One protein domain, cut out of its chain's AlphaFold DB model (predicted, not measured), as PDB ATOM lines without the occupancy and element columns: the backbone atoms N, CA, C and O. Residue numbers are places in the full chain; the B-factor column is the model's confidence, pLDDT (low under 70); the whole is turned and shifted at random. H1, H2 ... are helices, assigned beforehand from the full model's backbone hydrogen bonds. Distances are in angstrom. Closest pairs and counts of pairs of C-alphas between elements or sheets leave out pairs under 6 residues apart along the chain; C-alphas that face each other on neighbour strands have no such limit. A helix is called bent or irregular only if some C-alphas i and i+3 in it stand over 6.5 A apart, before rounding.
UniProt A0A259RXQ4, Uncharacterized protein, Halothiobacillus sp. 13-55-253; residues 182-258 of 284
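AT A GLANCE: This is residues 182 to 258 of the 284 residues of an uncharacterized protein of Halothiobacillus sp. 13-55-253 (UniProt A0A259RXQ4). One long helix, H1, sticks out as an arm from a small head of three shorter helices, H2, H3 and H4, packed on one another at crossed angles. Residues 182 to 205, which belong to H1, stand free and make most of the length, and the body without them spans 34 by 20 by 13 A. The printed part has 77 residues with four named helices in the order H1, H2, H3, H4 and no named strand, and its class is all helix. It is extended, with a radius of gyration of the C-alphas of 17.8 A and spans of 61 by 22 by 17 A.

HOW THE PARTS SIT: H1, residues 182 to 209, is close to but not clearly touching H2, residues 211 to 222: the closest C-alphas, of Ser 207 and Leu 214, are 7.1 A apart, and the lines are about perpendicular at 87 degrees. H2 and H3, residues 227 to 240, form a helical hairpin and touch, closest at the C-alphas of Glu 213 and Ala 234, 5.0 A apart; they run opposite ways at a tilt of 37 degrees, only just steep. H4, residues 242 to 257, touches H3 at a steep tilt of 58 degrees, opposite ways, with the C-alphas of Ala 237 and Ala 245 closest at 4.8 A. H4 touches H2 with residues 242 to 249 alone, the same way at a steep tilt of 42 degrees; the C-alphas of Thr 216 and Leu 246 are closest, at 5.3 A. H1 is apart from H3 and H4. In H1 and H2 every O i to N i+4 pair is within hydrogen-bond range, against 9 of 10 in H3 and 10 of 12 in H4.

IN THESE COORDINATES: H1 runs 40.4 A from C-alpha 182 at (-27.874, 48.433, -4.184) to C-alpha 209 at (-46.442, 48.216, 31.643). H2 measures 16.7 A, H3 19.9 A and H4 22.7 A, the last ending at C-alpha 257, (-42.081, 21.712, 44.853). H4 is irregular, with C-alphas 243 and 246 8.6 A apart, and has a kink of 30 degrees near residue 249.

THE WHOLE: The C-alphas of Glu 182 and Thr 258, the two farthest apart, are 61.1 A apart. The printed part has no cut, and the three links between helices are tight. The mean pLDDT of the printed part is 93.4, and residue 258 is under 70.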
ATOM      1  N   GLU A 182     -28.169  47.287  -5.046       92.25
ATOM      2  CA  GLU A 182     -27.874  48.433  -4.184       92.25
ATOM      3  C   GLU A 182     -29.143  48.950  -3.497       92.25
ATOM      4  O   GLU A 182     -29.190  48.995  -2.270       92.25
ATOM      5  N   LEU A 183     -30.232  49.166  -4.243       93.44
ATOM      6  CA  LEU A 183     -31.519  49.546  -3.653       93.44
ATOM      7  C   LEU A 183     -32.029  48.500  -2.647       93.44
ATOM      8  O   LEU A 183     -32.551  48.845  -1.589       93.44
ATOM      9  N   LYS A 184     -31.878  47.202  -2.943       92.38
ATOM     10  CA  LYS A 184     -32.230  46.136  -1.987       92.38
ATOM     11  C   LYS A 184     -31.369  46.195  -0.727       92.38
ATOM     12  O   LYS A 184     -31.892  45.951   0.359       92.38
ATOM     13  N   ALA A 185     -30.080  46.502  -0.859       94.44
ATOM     14  CA  ALA A 185     -29.186  46.671   0.278       94.44
ATOM     15  C   ALA A 185     -29.585  47.894   1.117       94.44
ATOM     16  O   ALA A 185     -29.674  47.777   2.337       94.44
ATOM     17  N   GLU A 186     -29.909  49.024   0.485       95.75
ATOM     18  CA  GLU A 186     -30.396  50.232   1.160       95.75
ATOM     19  C   GLU A 186     -31.718  49.984   1.902       95.75
ATOM     20  O   GLU A 186     -31.843  50.298   3.085       95.75
ATOM     21  N   VAL A 187     -32.693  49.336   1.259       96.50
ATOM     22  CA  VAL A 187     -33.965  48.965   1.908       96.50
ATOM     23  C   VAL A 187     -33.732  47.966   3.045       96.50
ATOM     24  O   VAL A 187     -34.383  48.052   4.088       96.50
ATOM     25  N   GLY A 188     -32.782  47.043   2.886       97.25
ATOM     26  CA  GLY A 188     -32.359  46.129   3.946       97.25
ATOM     27  C   GLY A 188     -31.783  46.863   5.160       97.25
ATOM     28  O   GLY A 188     -32.134  46.534   6.292       97.25
ATOM     29  N   GLN A 189     -30.965  47.894   4.937       96.44
ATOM     30  CA  GLN A 189     -30.417  48.739   6.003       96.44
ATOM     31  C   GLN A 189     -31.515  49.529   6.722       96.44
ATOM     32  O   GLN A 189     -31.524  49.572   7.954       96.44
ATOM     33  N   LEU A 190     -32.472  50.096   5.978       97.62
ATOM     34  CA  LEU A 190     -33.625  50.780   6.565       97.62
ATOM     35  C   LEU A 190     -34.462  49.825   7.416       97.62
ATOM     36  O   LEU A 190     -34.783  50.148   8.558       97.62
ATOM     37  N   ARG A 191     -34.756  48.622   6.908       97.38
ATOM     38  CA  ARG A 191     -35.486  47.600   7.664       97.38
ATOM     39  C   ARG A 191     -34.757  47.228   8.953       97.38
ATOM     40  O   ARG A 191     -35.390  47.204   9.999       97.38
ATOM     41  N   ALA A 192     -33.452  46.974   8.883       95.94
ATOM     42  CA  ALA A 192     -32.659  46.613  10.055       95.94
ATOM     43  C   ALA A 192     -32.656  47.726  11.119       95.94
ATOM     44  O   ALA A 192     -32.704  47.442  12.316       95.94
ATOM     45  N   LEU A 193     -32.635  48.995  10.698       97.12
ATOM     46  CA  LEU A 193     -32.767  50.130  11.612       97.12
ATOM     47  C   LEU A 193     -34.148  50.191  12.263       97.12
ATOM     48  O   LEU A 193     -34.230  50.362  13.478       97.12
ATOM     49  N   PHE A 194     -35.215  50.035  11.477       97.00
ATOM     50  CA  PHE A 194     -36.578  50.060  12.002       97.00
ATOM     51  C   PHE A 194     -36.850  48.898  12.952       97.00
ATOM     52  O   PHE A 194     -37.425  49.123  14.008       97.00
ATOM     53  N   GLU A 195     -36.396  47.688  12.630       97.00
ATOM     54  CA  GLU A 195     -36.535  46.509  13.494       97.00
ATOM     55  C   GLU A 195     -35.862  46.750  14.847       97.00
ATOM     56  O   GLU A 195     -36.503  46.647  15.886       97.00
ATOM     57  N   ARG A 196     -34.624  47.259  14.841       96.50
ATOM     58  CA  ARG A 196     -33.925  47.621  16.079       96.50
ATOM     59  C   ARG A 196     -34.633  48.725  16.871       96.50
ATOM     60  O   ARG A 196     -34.612  48.706  18.100       96.50
ATOM     61  N   GLN A 197     -35.201  49.726  16.197       95.94
ATOM     62  CA  GLN A 197     -35.941  50.800  16.865       95.94
ATOM     63  C   GLN A 197     -37.256  50.294  17.466       95.94
ATOM     64  O   GLN A 197     -37.598  50.686  18.582       95.94
ATOM     65  N   LEU A 198     -37.961  49.410  16.758       96.75
ATOM     66  CA  LEU A 198     -39.178  48.773  17.246       96.75
ATOM     67  C   LEU A 198     -38.879  47.871  18.443       96.75
ATOM     68  O   LEU A 198     -39.561  48.013  19.450       96.75
ATOM     69  N   ASP A 199     -37.807  47.077  18.413       96.06
ATOM     70  CA  ASP A 199     -37.396  46.236  19.545       96.06
ATOM     71  C   ASP A 199     -37.175  47.058  20.826       96.06
ATOM     72  O   ASP A 199     -37.633  46.694  21.911       96.06
ATOM     73  N   VAL A 200     -36.493  48.205  20.713       95.31
ATOM     74  CA  VAL A 200     -36.237  49.098  21.858       95.31
ATOM     75  C   VAL A 200     -37.535  49.707  22.385       95.31
ATOM     76  O   VAL A 200     -37.725  49.796  23.600       95.31
ATOM     77  N   LEU A 201     -38.432  50.126  21.492       96.00
ATOM     78  CA  LEU A 201     -39.719  50.699  21.879       96.00
ATOM     79  C   LEU A 201     -40.638  49.656  22.511       96.00
ATOM     80  O   LEU A 201     -41.275  49.946  23.524       96.00
ATOM     81  N   GLU A 202     -40.702  48.451  21.953       95.56
ATOM     82  CA  GLU A 202     -41.470  47.339  22.506       95.56
ATOM     83  C   GLU A 202     -40.950  46.951  23.881       95.56
ATOM     84  O   GLU A 202     -41.744  46.827  24.812       95.56
ATOM     85  N   TRP A 203     -39.628  46.862  24.043       90.38
ATOM     86  CA  TRP A 203     -39.023  46.626  25.346       90.38
ATOM     87  C   TRP A 203     -39.389  47.724  26.350       90.38
ATOM     88  O   TRP A 203     -39.836  47.414  27.450       90.38
ATOM     89  N   HIS A 204     -39.280  48.998  25.963       95.62
ATOM     90  CA  HIS A 204     -39.621  50.121  26.839       95.62
ATOM     91  C   HIS A 204     -41.106  50.121  27.237       95.62
ATOM     92  O   HIS A 204     -41.450  50.349  28.399       95.62
ATOM     93  N   ARG A 205     -42.006  49.838  26.286       94.50
ATOM     94  CA  ARG A 205     -43.447  49.707  26.555       94.50
ATOM     95  C   ARG A 205     -43.731  48.519  27.467       94.50
ATOM     96  O   ARG A 205     -44.507  48.659  28.408       94.50
ATOM     97  N   TYR A 206     -43.091  47.381  27.214       93.62
ATOM     98  CA  TYR A 206     -43.227  46.182  28.031       93.62
ATOM     99  C   TYR A 206     -42.768  46.439  29.467       93.62
ATOM    100  O   TYR A 206     -43.508  46.125  30.399       93.62
ATOM    101  N   SER A 207     -41.605  47.076  29.650       92.44
ATOM    102  CA  SER A 207     -41.059  47.381  30.973       92.44
ATOM    103  C   SER A 207     -41.866  48.420  31.736       92.44
ATOM    104  O   SER A 207     -42.013  48.304  32.949       92.44
ATOM    105  N   ALA A 208     -42.422  49.414  31.039       92.62
ATOM    106  CA  ALA A 208     -43.287  50.413  31.659       92.62
ATOM    107  C   ALA A 208     -44.636  49.817  32.094       92.62
ATOM    108  O   ALA A 208     -45.167  50.203  33.130       92.62
ATOM    109  N   ALA A 209     -45.182  48.876  31.318       91.88
ATOM    110  CA  ALA A 209     -46.442  48.216  31.643       91.88
ATOM    111  C   ALA A 209     -46.300  47.152  32.746       91.88
ATOM    112  O   ALA A 209     -47.245  46.940  33.501       91.88
ATOM    113  N   HIS A 210     -45.134  46.503  32.867       94.06
ATOM    114  CA  HIS A 210     -44.932  45.368  33.776       94.06
ATOM    115  C   HIS A 210     -43.702  45.533  34.697       94.06
ATOM    116  O   HIS A 210     -42.810  44.679  34.685       94.06
ATOM    117  N   PRO A 211     -43.629  46.589  35.538       93.44
ATOM    118  CA  PRO A 211     -42.481  46.802  36.424       93.44
ATOM    119  C   PRO A 211     -42.336  45.692  37.479       93.44
ATOM    120  O   PRO A 211     -41.237  45.186  37.694       93.44
ATOM    121  N   ALA A 212     -43.448  45.249  38.081       93.81
ATOM    122  CA  ALA A 212     -43.446  44.219  39.124       93.81
ATOM    123  C   ALA A 212     -43.048  42.823  38.604       93.81
ATOM    124  O   ALA A 212     -42.398  42.055  39.317       93.81
ATOM    125  N   GLU A 213     -43.408  42.487  37.359       94.38
ATOM    126  CA  GLU A 213     -43.021  41.225  36.715       94.38
ATOM    127  C   GLU A 213     -41.508  41.173  36.488       94.38
ATOM    128  O   GLU A 213     -40.861  40.192  36.852       94.38
ATOM    129  N   LEU A 214     -40.933  42.239  35.918       95.12
ATOM    130  CA  LEU A 214     -39.499  42.309  35.636       95.12
ATOM    131  C   LEU A 214     -38.674  42.267  36.919       95.12
ATOM    132  O   LEU A 214     -37.753  41.460  37.019       95.12
ATOM    133  N   GLU A 215     -39.055  43.065  37.918       93.69
ATOM    134  CA  GLU A 215     -38.381  43.076  39.213       93.69
ATOM    135  C   GLU A 215     -38.429  41.696  39.880       93.69
ATOM    136  O   GLU A 215     -37.430  41.209  40.414       93.69
ATOM    137  N   THR A 216     -39.579  41.021  39.820       95.56
ATOM    138  CA  THR A 216     -39.715  39.664  40.354       95.56
ATOM    139  C   THR A 216     -38.856  38.673  39.572       95.56
ATOM    140  O   THR A 216     -38.169  37.858  40.184       95.56
ATOM    141  N   CYS A 217     -38.833  38.754  38.240       95.75
ATOM    142  CA  CYS A 217     -38.011  37.892  37.392       95.75
ATOM    143  C   CYS A 217     -36.513  38.046  37.711       95.75
ATOM    144  O   CYS A 217     -35.843  37.041  37.941       95.75
ATOM    145  N   GLU A 218     -36.001  39.278  37.815       95.31
ATOM    146  CA  GLU A 218     -34.597  39.556  38.169       95.31
ATOM    147  C   GLU A 218     -34.237  39.039  39.568       95.31
ATOM    148  O   GLU A 218     -33.183  38.427  39.774       95.31
ATOM    149  N   ARG A 219     -35.130  39.230  40.545       95.81
ATOM    150  CA  ARG A 219     -34.928  38.721  41.908       95.81
ATOM    151  C   ARG A 219     -34.906  37.192  41.944       95.81
ATOM    152  O   ARG A 219     -34.063  36.622  42.631       95.81
ATOM    153  N   LEU A 220     -35.784  36.516  41.199       95.44
ATOM    154  CA  LEU A 220     -35.794  35.050  41.100       95.44
ATOM    155  C   LEU A 220     -34.534  34.524  40.388       95.44
ATOM    156  O   LEU A 220     -33.951  33.539  40.838       95.44
ATOM    157  N   GLU A 221     -34.071  35.197  39.332       96.44
ATOM    158  CA  GLU A 221     -32.804  34.869  38.663       96.44
ATOM    159  C   GLU A 221     -31.606  35.018  39.614       96.44
ATOM    160  O   GLU A 221     -30.736  34.148  39.654       96.44
ATOM    161  N   THR A 222     -31.604  36.058  40.455       97.00
ATOM    162  CA  THR A 222     -30.576  36.263  41.494       97.00
ATOM    163  C   THR A 222     -30.577  35.139  42.538       97.00
ATOM    164  O   THR A 222     -29.526  34.778  43.064       97.00
ATOM    165  N   LEU A 223     -31.739  34.534  42.810       94.88
ATOM    166  CA  LEU A 223     -31.877  33.352  43.673       94.88
ATOM    167  C   LEU A 223     -31.455  32.041  42.981       94.88
ATOM    168  O   LEU A 223     -31.525  30.976  43.594       94.88
ATOM    169  N   GLY A 224     -31.013  32.097  41.721       95.06
ATOM    170  CA  GLY A 224     -30.566  30.936  40.950       95.06
ATOM    171  C   GLY A 224     -31.692  30.180  40.242       95.06
ATOM    172  O   GLY A 224     -31.478  29.063  39.770       95.06
ATOM    173  N   ILE A 225     -32.892  30.759  40.148       95.31
ATOM    174  CA  ILE A 225     -33.999  30.162  39.398       95.31
ATOM    175  C   ILE A 225     -33.748  30.383  37.899       95.31
ATOM    176  O   ILE A 225     -33.441  31.503  37.485       95.31
ATOM    177  N   PRO A 226     -33.889  29.351  37.046       96.06
ATOM    178  CA  PRO A 226     -33.652  29.508  35.618       96.06
ATOM    179  C   PRO A 226     -34.632  30.514  35.005       96.06
ATOM    180  O   PRO A 226     -35.838  30.446  35.249       96.06
ATOM    181  N   LYS A 227     -34.125  31.387  34.128       94.31
ATOM    182  CA  LYS A 227     -34.866  32.474  33.456       94.31
ATOM    183  C   LYS A 227     -36.222  32.062  32.872       94.31
ATOM    184  O   LYS A 227     -37.206  32.786  32.987       94.31
ATOM    185  N   GLY A 228     -36.301  30.873  32.270       94.69
ATOM    186  CA  GLY A 228     -37.551  30.356  31.704       94.69
ATOM    187  C   GLY A 228     -38.635  30.062  32.749       94.69
ATOM    188  O   GLY A 228     -39.817  30.235  32.462       94.69
ATOM    189  N   LEU A 229     -38.245  29.638  33.956       93.94
ATOM    190  CA  LEU A 229     -39.156  29.389  35.076       93.94
ATOM    191  C   LEU A 229     -39.446  30.689  35.831       93.94
ATOM    192  O   LEU A 229     -40.606  30.969  36.121       93.94
ATOM    193  N   ALA A 230     -38.418  31.511  36.066       95.56
ATOM    194  CA  ALA A 230     -38.540  32.824  36.697       95.56
ATOM    195  C   ALA A 230     -39.557  33.710  35.964       95.56
ATOM    196  O   ALA A 230     -40.454  34.258  36.599       95.56
ATOM    197  N   LYS A 231     -39.494  33.759  34.625       94.94
ATOM    198  CA  LYS A 231     -40.445  34.523  33.808       94.94
ATOM    199  C   LYS A 231     -41.889  34.038  33.968       94.94
ATOM    200  O   LYS A 231     -42.788  34.856  34.101       94.94
ATOM    201  N   LYS A 232     -42.121  32.720  33.976       94.19
ATOM    202  CA  LYS A 232     -43.472  32.151  34.141       94.19
ATOM    203  C   LYS A 232     -44.048  32.473  35.520       94.19
ATOM    204  O   LYS A 232     -45.147  33.000  35.606       94.19
ATOM    205  N   LEU A 233     -43.268  32.238  36.577       94.25
ATOM    206  CA  LEU A 233     -43.691  32.556  37.942       94.25
ATOM    207  C   LEU A 233     -43.936  34.051  38.138       94.25
ATOM    208  O   LEU A 233     -44.899  34.421  38.799       94.25
ATOM    209  N   ALA A 234     -43.091  34.904  37.561       94.69
ATOM    210  CA  ALA A 234     -43.270  36.347  37.627       94.69
ATOM    211  C   ALA A 234     -44.552  36.798  36.910       94.69
ATOM    212  O   ALA A 234     -45.274  37.631  37.450       94.69
ATOM    213  N   GLN A 235     -44.875  36.221  35.746       93.62
ATOM    214  CA  GLN A 235     -46.117  36.509  35.015       93.62
ATOM    215  C   GLN A 235     -47.360  36.078  35.790       93.62
ATOM    216  O   GLN A 235     -48.317  36.846  35.905       93.62
ATOM    217  N   ASP A 236     -47.349  34.865  36.338       93.38
ATOM    218  CA  ASP A 236     -48.475  34.344  37.110       93.38
ATOM    219  C   ASP A 236     -48.664  35.131  38.415       93.38
ATOM    220  O   ASP A 236     -49.793  35.462  38.781       93.38
ATOM    221  N   ALA A 237     -47.569  35.512  39.074       93.31
ATOM    222  CA  ALA A 237     -47.607  36.307  40.294       93.31
ATOM    223  C   ALA A 237     -48.041  37.761  40.053       93.31
ATOM    224  O   ALA A 237     -48.848  38.281  40.821       93.31
ATOM    225  N   ALA A 238     -47.572  38.402  38.977       92.62
ATOM    226  CA  ALA A 238     -47.962  39.768  38.625       92.62
ATOM    227  C   ALA A 238     -49.462  39.888  38.299       92.62
ATOM    228  O   ALA A 238     -50.056  40.938  38.535       92.62
ATOM    229  N   ARG A 239     -50.090  38.812  37.798       89.94
ATOM    230  CA  ARG A 239     -51.545  38.749  37.561       89.94
ATOM    231  C   ARG A 239     -52.363  38.611  38.842       89.94
ATOM    232  O   ARG A 239     -53.503  39.063  38.871       89.94
ATOM    233  N   GLN A 240     -51.818  37.942  39.855       89.38
ATOM    234  CA  GLN A 240     -52.515  37.696  41.118       89.38
ATOM    235  C   GLN A 240     -52.366  38.884  42.071       89.38
ATOM    236  O   GLN A 240     -53.364  39.425  42.539       89.38
ATOM    237  N   GLU A 241     -51.127  39.294  42.346       91.25
ATOM    238  CA  GLU A 241     -50.803  40.328  43.330       91.25
ATOM    239  C   GLU A 241     -49.611  41.180  42.852       91.25
ATOM    240  O   GLU A 241     -48.460  40.821  43.118       91.25
ATOM    241  N   PRO A 242     -49.832  42.329  42.180       86.88
ATOM    242  CA  PRO A 242     -48.739  43.153  41.655       86.88
ATOM    243  C   PRO A 242     -47.853  43.740  42.767       86.88
ATOM    244  O   PRO A 242     -46.632  43.741  42.640       86.88
ATOM    245  N   ASP A 243     -48.442  44.150  43.894       90.12
ATOM    246  CA  ASP A 243     -47.712  44.751  45.024       90.12
ATOM    247  C   ASP A 243     -46.854  43.734  45.799       90.12
ATOM    248  O   ASP A 243     -45.946  44.100  46.547       90.12
ATOM    249  N   ARG A 244     -47.158  42.437  45.659       92.25
ATOM    250  CA  ARG A 244     -46.541  41.329  46.411       92.25
ATOM    251  C   ARG A 244     -46.112  40.172  45.505       92.25
ATOM    252  O   ARG A 244     -46.020  39.021  45.949       92.25
ATOM    253  N   ALA A 245     -45.770  40.491  44.258       92.50
ATOM    254  CA  ALA A 245     -45.483  39.517  43.210       92.50
ATOM    255  C   ALA A 245     -44.365  38.529  43.599       92.50
ATOM    256  O   ALA A 245     -44.505  37.327  43.399       92.50
ATOM    257  N   LEU A 246     -43.295  38.982  44.260       92.69
ATOM    258  CA  LEU A 246     -42.220  38.083  44.698       92.69
ATOM    259  C   LEU A 246     -42.696  37.023  45.703       92.69
ATOM    260  O   LEU A 246     -42.366  35.846  45.564       92.69
ATOM    261  N   SER A 247     -43.466  37.418  46.721       93.81
ATOM    262  CA  SER A 247     -43.981  36.468  47.713       93.81
ATOM    263  C   SER A 247     -44.994  35.501  47.109       93.81
ATOM    264  O   SER A 247     -44.957  34.317  47.438       93.81
ATOM    265  N   ALA A 248     -45.850  35.974  46.198       92.75
ATOM    266  CA  ALA A 248     -46.783  35.120  45.471       92.75
ATOM    267  C   ALA A 248     -46.038  34.112  44.574       92.75
ATOM    268  O   ALA A 248     -46.352  32.921  44.594       92.75
ATOM    269  N   ALA A 249     -44.981  34.549  43.878       94.69
ATOM    270  CA  ALA A 249     -44.130  33.682  43.063       94.69
ATOM    271  C   ALA A 249     -43.428  32.598  43.898       94.69
ATOM    272  O   ALA A 249     -43.436  31.428  43.520       94.69
ATOM    273  N   LEU A 250     -42.855  32.955  45.053       91.88
ATOM    274  CA  LEU A 250     -42.204  31.995  45.953       91.88
ATOM    275  C   LEU A 250     -43.201  31.029  46.601       91.88
ATOM    276  O   LEU A 250     -42.885  29.853  46.776       91.88
ATOM    277  N   LYS A 251     -44.410  31.496  46.928       92.44
ATOM    278  CA  LYS A 251     -45.487  30.637  47.431       92.44
ATOM    279  C   LYS A 251     -45.912  29.618  46.372       92.44
ATOM    280  O   LYS A 251     -45.944  28.429  46.668       92.44
ATOM    281  N   SER A 252     -46.138  30.066  45.135       90.62
ATOM    282  CA  SER A 252     -46.451  29.187  44.002       90.62
ATOM    283  C   SER A 252     -45.319  28.193  43.723       90.62
ATOM    284  O   SER A 252     -45.566  27.010  43.493       90.62
ATOM    285  N   LEU A 253     -44.057  28.625  43.808       91.25
ATOM    286  CA  LEU A 253     -42.906  27.726  43.718       91.25
ATOM    287  C   LEU A 253     -42.937  26.667  44.838       91.25
ATOM    288  O   LEU A 253     -42.752  25.486  44.560       91.25
ATOM    289  N   GLY A 254     -43.198  27.066  46.086       90.38
ATOM    290  CA  GLY A 254     -43.283  26.153  47.230       90.38
ATOM    291  C   GLY A 254     -44.409  25.121  47.109       90.38
ATOM    292  O   GLY A 254     -44.205  23.944  47.407       90.38
ATOM    293  N   GLU A 255     -45.573  25.534  46.607       88.19
ATOM    294  CA  GLU A 255     -46.693  24.636  46.298       88.19
ATOM    295  C   GLU A 255     -46.313  23.622  45.205       88.19
ATOM    296  O   GLU A 255     -46.584  22.433  45.349       88.19
ATOM    297  N   ASN A 256     -45.596  24.060  44.166       84.62
ATOM    298  CA  ASN A 256     -45.166  23.204  43.053       84.62
ATOM    299  C   ASN A 256     -44.008  22.251  43.397       84.62
ATOM    300  O   ASN A 256     -43.884  21.194  42.783       84.62
ATOM    301  N   ILE A 257     -43.154  22.598  44.365       82.62
ATOM    302  CA  ILE A 257     -42.081  21.712  44.853       82.62
ATOM    303  C   ILE A 257     -42.648  20.627  45.790       82.62
ATOM    304  O   ILE A 257     -42.044  19.566  45.957       82.62
ATOM    305  N   THR A 258     -43.842  20.833  46.357       61.03
ATOM    306  CA  THR A 258     -44.501  19.879  47.264       61.03
ATOM    307  C   THR A 258     -45.287  18.803  46.495       61.03
ATOM    308  O   THR A 258     -46.481  18.617  46.692       61.03
TER     309      THR A 258